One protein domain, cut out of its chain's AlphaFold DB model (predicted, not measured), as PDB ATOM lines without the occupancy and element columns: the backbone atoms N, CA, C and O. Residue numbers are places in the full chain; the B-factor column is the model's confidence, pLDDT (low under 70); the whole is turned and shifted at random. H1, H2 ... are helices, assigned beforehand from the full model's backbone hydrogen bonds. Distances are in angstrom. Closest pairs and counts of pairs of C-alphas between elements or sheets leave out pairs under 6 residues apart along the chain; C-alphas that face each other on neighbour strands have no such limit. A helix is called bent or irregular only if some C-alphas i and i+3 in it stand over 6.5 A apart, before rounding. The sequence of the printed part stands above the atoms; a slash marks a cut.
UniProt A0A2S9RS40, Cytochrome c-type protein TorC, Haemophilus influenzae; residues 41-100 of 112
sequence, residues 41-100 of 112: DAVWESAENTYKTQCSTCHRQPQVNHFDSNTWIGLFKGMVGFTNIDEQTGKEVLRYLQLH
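Overview. This is residues 41 to 100 of the 112 residues of the protein "Cytochrome c-type protein TorC" of Haemophilus influenzae (UniProt A0A2S9RS40). Three helices make a compact, rounded body: H1, the longest, crosses one side of H3 nearly at a right angle, and H2 packs on another part of H3, so that H3 lies between the other two. H2 and H3 form a helical hairpin, while a long loop, residues 55 to 68, folds back from the end of H1 to the start of H2. The printed part has 60 residues with three named helices, H1, H2 and H3 in that order along the chain, and no named strand; the class is all helix. It is compact, with a radius of gyration of the C-alphas of 10.3 A, and the C-alphas span 24 by 24 by 20 A along their three main axes.

Arrangement. H1, residues 41 to 54, touches H3, residues 87 to 98, with 9 pairs of C-alphas within 8 A. Their closest C-alphas are those of Ala 47 and Val 93, 4.8 A apart. The lines of H1 and H3 are about perpendicular, at 75 degrees, and their centres are 9.4 A apart. On from H3, H2, residues 69 to 80, touches it too, again with 9 pairs of C-alphas within 8 A. The closest C-alphas of H2 and H3 are those of Ser 69 and Gln 98, 4.3 A apart. H2 and H3 run opposite ways at a tilt of 37 degrees, only just steep, and they form a helical hairpin. H1 and H2 are apart. In H1 and H3 every O i to N i+4 pair is within hydrogen-bond range; in H2 it is 6 of 8.

Along the chain. H1 has 14 residues and begins at C-alpha 41, at (132.305, 148.102, 107.712); it measures 19.5 A from first to last C-alpha. H2 has 12 residues, from Ser 69, whose C-alpha is at (131.521, 154.212, 125.497), to Val 80, and measures 16.4 A. H3 also has 12 residues and measures 16.4 A, from Glu 87 to Gln 98, whose C-alpha is at (131.070, 151.690, 122.041). No helix is bent or irregular.

Size, cuts and confidence. The two C-alphas farthest apart are those of Asp 41 and Cys 58, 27.1 A, and the first and last printed C-alphas, those of Asp 41 and His 100, are 12.1 A apart. The link from H1 to H2 is long, with 14 residues, and its C-alphas lie 7 to 14 A from the mean of the C-alphas; the link from H2 to H3 is short, with 6 residues. The printed part runs from residue 41 to residue 100 of a full chain of 112 and has no cut. The mean pLDDT of the printed part is 96.1, and no printed residue is under 70.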
ATOM      1  N   ASP A  41     133.646 147.519 107.818       92.44
ATOM      2  CA  ASP A  41     132.305 148.102 107.712       92.44
ATOM      3  C   ASP A  41     131.228 147.019 107.614       92.44
ATOM      4  O   ASP A  41     130.164 147.155 108.200       92.44
ATOM      5  N   ALA A  42     131.532 145.881 106.980       91.88
ATOM      6  CA  ALA A  42     130.610 144.747 106.906       91.88
ATOM      7  C   ALA A  42     130.256 144.170 108.295       91.88
ATOM      8  O   ALA A  42     129.147 143.675 108.502       91.88
ATOM      9  N   VAL A  43     131.180 144.242 109.261       91.88
ATOM     10  CA  VAL A  43     130.914 143.841 110.654       91.88
ATOM     11  C   VAL A  43     130.007 144.867 111.326       91.88
ATOM     12  O   VAL A  43     129.044 144.494 111.999       91.88
ATOM     13  N   TRP A  44     130.278 146.155 111.115       95.31
ATOM     14  CA  TRP A  44     129.494 147.240 111.701       95.31
ATOM     15  C   TRP A  44     128.088 147.340 111.125       95.31
ATOM     16  O   TRP A  44     127.152 147.513 111.895       95.31
ATOM     17  N   GLU A  45     127.897 147.123 109.826       96.44
ATOM     18  CA  GLU A  45     126.573 147.058 109.199       96.44
ATOM     19  C   GLU A  45     125.711 145.941 109.807       96.44
ATOM     20  O   GLU A  45     124.535 146.150 110.117       96.44
ATOM     21  N   SER A  46     126.297 144.760 110.036       95.44
ATOM     22  CA  SER A  46     125.604 143.636 110.678       95.44
ATOM     23  C   SER A  46     125.186 143.971 112.116       95.44
ATOM     24  O   SER A  46     124.027 143.765 112.510       95.44
ATOM     25  N   ALA A  47     126.107 144.540 112.897       97.56
ATOM     26  CA  ALA A  47     125.850 144.944 114.274       97.56
ATOM     27  C   ALA A  47     124.825 146.089 114.358       97.56
ATOM     28  O   ALA A  47     123.907 146.037 115.179       97.56
ATOM     29  N   GLU A  48     124.914 147.080 113.470       97.75
ATOM     30  CA  GLU A  48     123.965 148.187 113.377       97.75
ATOM     31  C   GLU A  48     122.567 147.683 113.016       97.75
ATOM     32  O   GLU A  48     121.582 148.077 113.649       97.75
ATOM     33  N   ASN A  49     122.453 146.799 112.024       97.69
ATOM     34  CA  ASN A  49     121.169 146.224 111.641       97.69
ATOM     35  C   ASN A  49     120.559 145.418 112.795       97.69
ATOM     36  O   ASN A  49     119.367 145.545 113.086       97.69
ATOM     37  N   THR A  50     121.376 144.641 113.506       97.69
ATOM     38  CA  THR A  50     120.932 143.908 114.697       97.69
ATOM     39  C   THR A  50     120.446 144.866 115.781       97.69
ATOM     40  O   THR A  50     119.345 144.694 116.297       97.69
ATOM     41  N   TYR A  51     121.196 145.932 116.067       97.88
ATOM     42  CA  TYR A  51     120.786 146.968 117.012       97.88
ATOM     43  C   TYR A  51     119.458 147.622 116.608       97.88
ATOM     44  O   TYR A  51     118.524 147.705 117.406       97.88
ATOM     45  N   LYS A  52     119.333 148.042 115.342       96.56
ATOM     46  CA  LYS A  52     118.127 148.700 114.827       96.56
ATOM     47  C   LYS A  52     116.902 147.798 114.872       96.56
ATOM     48  O   LYS A  52     115.816 148.295 115.157       96.56
ATOM     49  N   THR A  53     117.057 146.510 114.597       95.88
ATOM     50  CA  THR A  53     115.934 145.568 114.536       95.88
ATOM     51  C   THR A  53     115.558 145.037 115.915       95.88
ATOM     52  O   THR A  53     114.403 145.147 116.316       95.88
ATOM     53  N   GLN A  54     116.523 144.522 116.676       96.44
ATOM     54  CA  GLN A  54     116.261 143.835 117.941       96.44
ATOM     55  C   GLN A  54     115.951 144.812 119.076       96.44
ATOM     56  O   GLN A  54     115.011 144.582 119.840       96.44
ATOM     57  N   CYS A  55     116.671 145.936 119.163       96.00
ATOM     58  CA  CYS A  55     116.473 146.920 120.234       96.00
ATOM     59  C   CYS A  55     115.301 147.880 119.975       96.00
ATOM     60  O   CYS A  55     114.990 148.689 120.845       96.00
ATOM     61  N   SER A  56     114.636 147.776 118.815       94.56
ATOM     62  CA  SER A  56     113.421 148.541 118.500       94.56
ATOM     63  C   SER A  56     112.120 147.764 118.719       94.56
ATOM     64  O   SER A  56     111.040 148.272 118.424       94.56
ATOM     65  N   THR A  57     112.205 146.524 119.208       91.50
ATOM     66  CA  THR A  57     111.043 145.634 119.359       91.50
ATOM     67  C   THR A  57     110.031 146.158 120.384       91.50
ATOM     68  O   THR A  57     108.829 145.982 120.208       91.50
ATOM     69  N   CYS A  58     110.501 146.811 121.453       94.06
ATOM     70  CA  CYS A  58     109.646 147.284 122.550       94.06
ATOM     71  C   CYS A  58     109.372 148.796 122.496       94.06
ATOM     72  O   CYS A  58     108.264 149.244 122.777       94.06
ATOM     73  N   HIS A  59     110.382 149.588 122.148       95.25
ATOM     74  CA  HIS A  59     110.321 151.039 121.986       95.25
ATOM     75  C   HIS A  59     111.408 151.468 121.001       95.25
ATOM     76  O   HIS A  59     112.248 150.664 120.619       95.25
ATOM     77  N   ARG A  60     111.449 152.747 120.616       95.12
ATOM     78  CA  ARG A  60     112.540 153.267 119.781       95.12
ATOM     79  C   ARG A  60     113.876 153.187 120.523       95.12
ATOM     80  O   ARG A  60     113.973 153.603 121.678       95.12
ATOM     81  N   GLN A  61     114.893 152.675 119.848       95.25
ATOM     82  CA  GLN A  61     116.258 152.618 120.344       95.25
ATOM     83  C   GLN A  61     116.905 154.022 120.387       95.25
ATOM     84  O   GLN A  61     116.591 154.872 119.541       95.25
ATOM     85  N   PRO A  62     117.810 154.295 121.346       95.44
ATOM     86  CA  PRO A  62     118.581 155.538 121.361       95.44
ATOM     87  C   PRO A  62     119.432 155.733 120.093       95.44
ATOM     88  O   PRO A  62     119.702 154.800 119.340       95.44
ATOM     89  N   GLN A  63     119.857 156.970 119.832       96.19
ATOM     90  CA  GLN A  63     120.885 157.213 118.814       96.19
ATOM     91  C   GLN A  63     122.235 156.693 119.318       96.19
ATOM     92  O   GLN A  63     122.523 156.801 120.507       96.19
ATOM     93  N   VAL A  64     123.057 156.143 118.422       95.88
ATOM     94  CA  VAL A  64     124.322 155.477 118.788       95.88
ATOM     95  C   VAL A  64     125.306 156.450 119.457       95.88
ATOM     96  O   VAL A  64     125.925 156.124 120.465       95.88
ATOM     97  N   ASN A  65     125.331 157.699 118.992       95.69
ATOM     98  CA  ASN A  65     126.150 158.778 119.543       95.69
ATOM     99  C   ASN A  65     125.513 159.513 120.741       95.69
ATOM    100  O   ASN A  65     125.948 160.610 121.085       95.69
ATOM    101  N   HIS A  66     124.448 158.977 121.347       95.06
ATOM    102  CA  HIS A  66     123.785 159.635 122.478       95.06
ATOM    103  C   HIS A  66     124.530 159.435 123.804       95.06
ATOM    104  O   HIS A  66     124.509 160.324 124.654       95.06
ATOM    105  N   PHE A  67     125.180 158.282 123.974       96.50
ATOM    106  CA  PHE A  67     125.907 157.911 125.186       96.50
ATOM    107  C   PHE A  67     127.391 157.705 124.892       96.50
ATOM    108  O   PHE A  67     127.758 157.377 123.761       96.50
ATOM    109  N   ASP A  68     128.221 157.879 125.920       96.38
ATOM    110  CA  ASP A  68     129.643 157.541 125.875       96.38
ATOM    111  C   ASP A  68     129.871 156.018 125.914       96.38
ATOM    112  O   ASP A  68     128.971 155.224 126.229       96.38
ATOM    113  N   SER A  69     131.099 155.613 125.597       96.06
ATOM    114  CA  SER A  69     131.521 154.212 125.497       96.06
ATOM    115  C   SER A  69     131.266 153.403 126.773       96.06
ATOM    116  O   SER A  69     130.940 152.214 126.709       96.06
ATOM    117  N   ASN A  70     131.411 154.018 127.947       93.19
ATOM    118  CA  ASN A  70     131.271 153.331 129.232       93.19
ATOM    119  C   ASN A  70     129.803 153.235 129.660       93.19
ATOM    120  O   ASN A  70     129.369 152.205 130.185       93.19
ATOM    121  N   THR A  71     129.014 154.266 129.370       96.31
ATOM    122  CA  THR A  71     127.575 154.315 129.634       96.31
ATOM    123  C   THR A  71     126.824 153.241 128.837       96.31
ATOM    124  O   THR A  71     125.922 152.586 129.374       96.31
ATOM    125  N   TRP A  72     127.235 152.969 127.592       97.88
ATOM    126  CA  TRP A  72     126.636 151.914 126.767       97.88
ATOM    127  C   TRP A  72     126.681 150.519 127.401       97.88
ATOM    128  O   TRP A  72     125.727 149.757 127.232       97.88
ATOM    129  N   ILE A  73     127.720 150.193 128.179       96.94
ATOM    130  CA  ILE A  73     127.862 148.884 128.842       96.94
ATOM    131  C   ILE A  73     126.667 148.615 129.761       96.94
ATOM    132  O   ILE A  73     126.050 147.547 129.701       96.94
ATOM    133  N   GLY A  74     126.330 149.589 130.611       96.44
ATOM    134  CA  GLY A  74     125.239 149.464 131.575       96.44
ATOM    135  C   GLY A  74     123.871 149.417 130.898       96.44
ATOM    136  O   GLY A  74     123.056 148.544 131.205       96.44
ATOM    137  N   LEU A  75     123.639 150.319 129.941       96.12
ATOM    138  CA  LEU A  75     122.363 150.413 129.230       96.12
ATOM    139  C   LEU A  75     122.076 149.169 128.390       96.12
ATOM    140  O   LEU A  75     120.982 148.607 128.469       96.12
ATOM    141  N   PHE A  76     123.068 148.705 127.627       97.56
ATOM    142  CA  PHE A  76     122.929 147.510 126.804       97.56
ATOM    143  C   PHE A  76     122.655 146.275 127.666       97.56
ATOM    144  O   PHE A  76     121.707 145.537 127.398       97.56
ATOM    145  N   LYS A  77     123.409 146.095 128.760       97.00
ATOM    146  CA  LYS A  77     123.209 144.987 129.707       97.00
ATOM    147  C   LYS A  77     121.805 144.979 130.314       97.00
ATOM    148  O   LYS A  77     121.249 143.906 130.528       97.00
ATOM    149  N   GLY A  78     121.233 146.154 130.581       95.56
ATOM    150  CA  GLY A  78     119.873 146.273 131.099       95.56
ATOM    151  C   GLY A  78     118.802 145.787 130.120       95.56
ATOM    152  O   GLY A  78     117.772 145.296 130.567       95.56
ATOM    153  N   MET A  79     119.040 145.896 128.809       96.38
ATOM    154  CA  MET A  79     118.020 145.664 127.779       96.38
ATOM    155  C   MET A  79     118.192 144.356 127.001       96.38
ATOM    156  O   MET A  79     117.197 143.759 126.601       96.38
ATOM    157  N   VAL A  80     119.427 143.890 126.780       96.19
ATOM    158  CA  VAL A  80     119.718 142.775 125.855       96.19
ATOM    159  C   VAL A  80     118.977 141.483 126.215       96.19
ATOM    160  O   VAL A  80     118.519 140.778 125.320       96.19
ATOM    161  N   GLY A  81     118.754 141.216 127.507       95.50
ATOM    162  CA  GLY A  81     118.005 140.043 127.975       95.50
ATOM    163  C   GLY A  81     116.509 140.045 127.628       95.50
ATOM    164  O   GLY A  81     115.861 139.012 127.761       95.50
ATOM    165  N   PHE A  82     115.962 141.177 127.177       94.94
ATOM    166  CA  PHE A  82     114.588 141.294 126.669       94.94
ATOM    167  C   PHE A  82     114.504 141.161 125.140       94.94
ATOM    168  O   PHE A  82     113.436 141.343 124.558       94.94
ATOM    169  N   THR A  83     115.626 140.868 124.482       94.69
ATOM    170  CA  THR A  83     115.715 140.638 123.036       94.69
ATOM    171  C   THR A  83     115.995 139.162 122.743       94.69
ATOM    172  O   THR A  83     116.235 138.377 123.657       94.69
ATOM    173  N   ASN A  84     116.016 138.785 121.462       93.56
ATOM    174  CA  ASN A  84     116.436 137.449 121.024       93.56
ATOM    175  C   ASN A  84     117.927 137.389 120.638       93.56
ATOM    176  O   ASN A  84     118.341 136.475 119.928       93.56
ATOM    177  N   ILE A  85     118.726 138.377 121.057       96.62
ATOM    178  CA  ILE A  85     120.165 138.428 120.786       96.62
ATOM    179  C   ILE A  85     120.886 137.387 121.657       96.62
ATOM    180  O   ILE A  85     120.752 137.396 122.881       96.62
ATOM    181  N   ASP A  86     121.676 136.509 121.034       97.31
ATOM    182  CA  ASP A  86     122.568 135.589 121.747       97.31
ATOM    183  C   ASP A  86     123.818 136.303 122.297       97.31
ATOM    184  O   ASP A  86     124.131 137.434 121.931       97.31
ATOM    185  N   GLU A  87     124.563 135.641 123.185       96.75
ATOM    186  CA  GLU A  87     125.701 136.259 123.877       96.75
ATOM    187  C   GLU A  87     126.790 136.780 122.924       96.75
ATOM    188  O   GLU A  87     127.352 137.852 123.165       96.75
ATOM    189  N   GLN A  88     127.101 136.042 121.856       96.50
ATOM    190  CA  GLN A  88     128.171 136.412 120.933       96.50
ATOM    191  C   GLN A  88     127.755 137.624 120.102       96.50
ATOM    192  O   GLN A  88     128.459 138.638 120.094       96.50
ATOM    193  N   THR A  89     126.567 137.559 119.502       97.25
ATOM    194  CA  THR A  89     125.979 138.688 118.772       97.25
ATOM    195  C   THR A  89     125.837 139.915 119.681       97.25
ATOM    196  O   THR A  89     126.112 141.043 119.276       97.25
ATOM    197  N   GLY A  90     125.478 139.715 120.952       97.62
ATOM    198  CA  GLY A  90     125.362 140.792 121.932       97.62
ATOM    199  C   GLY A  90     126.681 141.511 122.203       97.62
ATOM    200  O   GLY A  90     126.699 142.738 122.301       97.62
ATOM    201  N   LYS A  91     127.800 140.781 122.269       97.25
ATOM    202  CA  LYS A  91     129.139 141.385 122.402       97.25
ATOM    203  C   LYS A  91     129.518 142.206 121.172       97.25
ATOM    204  O   LYS A  91     130.118 143.267 121.321       97.25
ATOM    205  N   GLU A  92     129.161 141.740 119.979       97.00
ATOM    206  CA  GLU A  92     129.418 142.457 118.723       97.00
ATOM    207  C   GLU A  92     128.606 143.751 118.637       97.00
ATOM    208  O   GLU A  92     129.168 144.807 118.341       97.00
ATOM    209  N   VAL A  93     127.319 143.702 118.993       98.00
ATOM    210  CA  VAL A  93     126.462 144.894 119.068       98.00
ATOM    211  C   VAL A  93     126.972 145.875 120.119       98.00
ATOM    212  O   VAL A  93     127.074 147.066 119.833       98.00
ATOM    213  N   LEU A  94     127.336 145.406 121.316       98.31
ATOM    214  CA  LEU A  94     127.902 146.284 122.339       98.31
ATOM    215  C   LEU A  94     129.187 146.949 121.839       98.31
ATOM    216  O   LEU A  94     129.333 148.161 121.969       98.31
ATOM    217  N   ARG A  95     130.085 146.189 121.205       97.25
ATOM    218  CA  ARG A  95     131.309 146.745 120.624       97.25
ATOM    219  C   ARG A  95     131.006 147.805 119.567       97.25
ATOM    220  O   ARG A  95     131.641 148.851 119.584       97.25
ATOM    221  N   TYR A  96     130.028 147.565 118.695       97.81
ATOM    222  CA  TYR A  96     129.570 148.563 117.728       97.81
ATOM    223  C   TYR A  96     129.104 149.852 118.418       97.81
ATOM    224  O   TYR A  96     129.555 150.927 118.037       97.81
ATOM    225  N   LEU A  97     128.276 149.756 119.463       97.94
ATOM    226  CA  LEU A  97     127.778 150.925 120.201       97.94
ATOM    227  C   LEU A  97     128.905 151.725 120.870       97.94
ATOM    228  O   LEU A  97     128.873 152.951 120.861       97.94
ATOM    229  N   GLN A  98     129.911 151.043 121.419       97.50
ATOM    230  CA  GLN A  98     131.070 151.690 122.041       97.50
ATOM    231  C   GLN A  98     132.006 152.338 121.013       97.50
ATOM    232  O   GLN A  98     132.535 153.407 121.264       97.50
ATOM    233  N   LEU A  99     132.191 151.726 119.840       96.00
ATOM    234  CA  LEU A  99     133.042 152.268 118.771       96.00
ATOM    235  C   LEU A  99     132.333 153.314 117.891       96.00
ATOM    236  O   LEU A  99     132.858 153.703 116.859       96.00
ATOM    237  N   HIS A 100     131.123 153.731 118.252       96.25
ATOM    238  CA  HIS A 100     130.362 154.783 117.566       96.25
ATOM    239  C   HIS A 100     129.660 155.704 118.585       96.25
ATOM    240  O   HIS A 100     128.693 156.403 118.263       96.25
TER     241      HIS A 100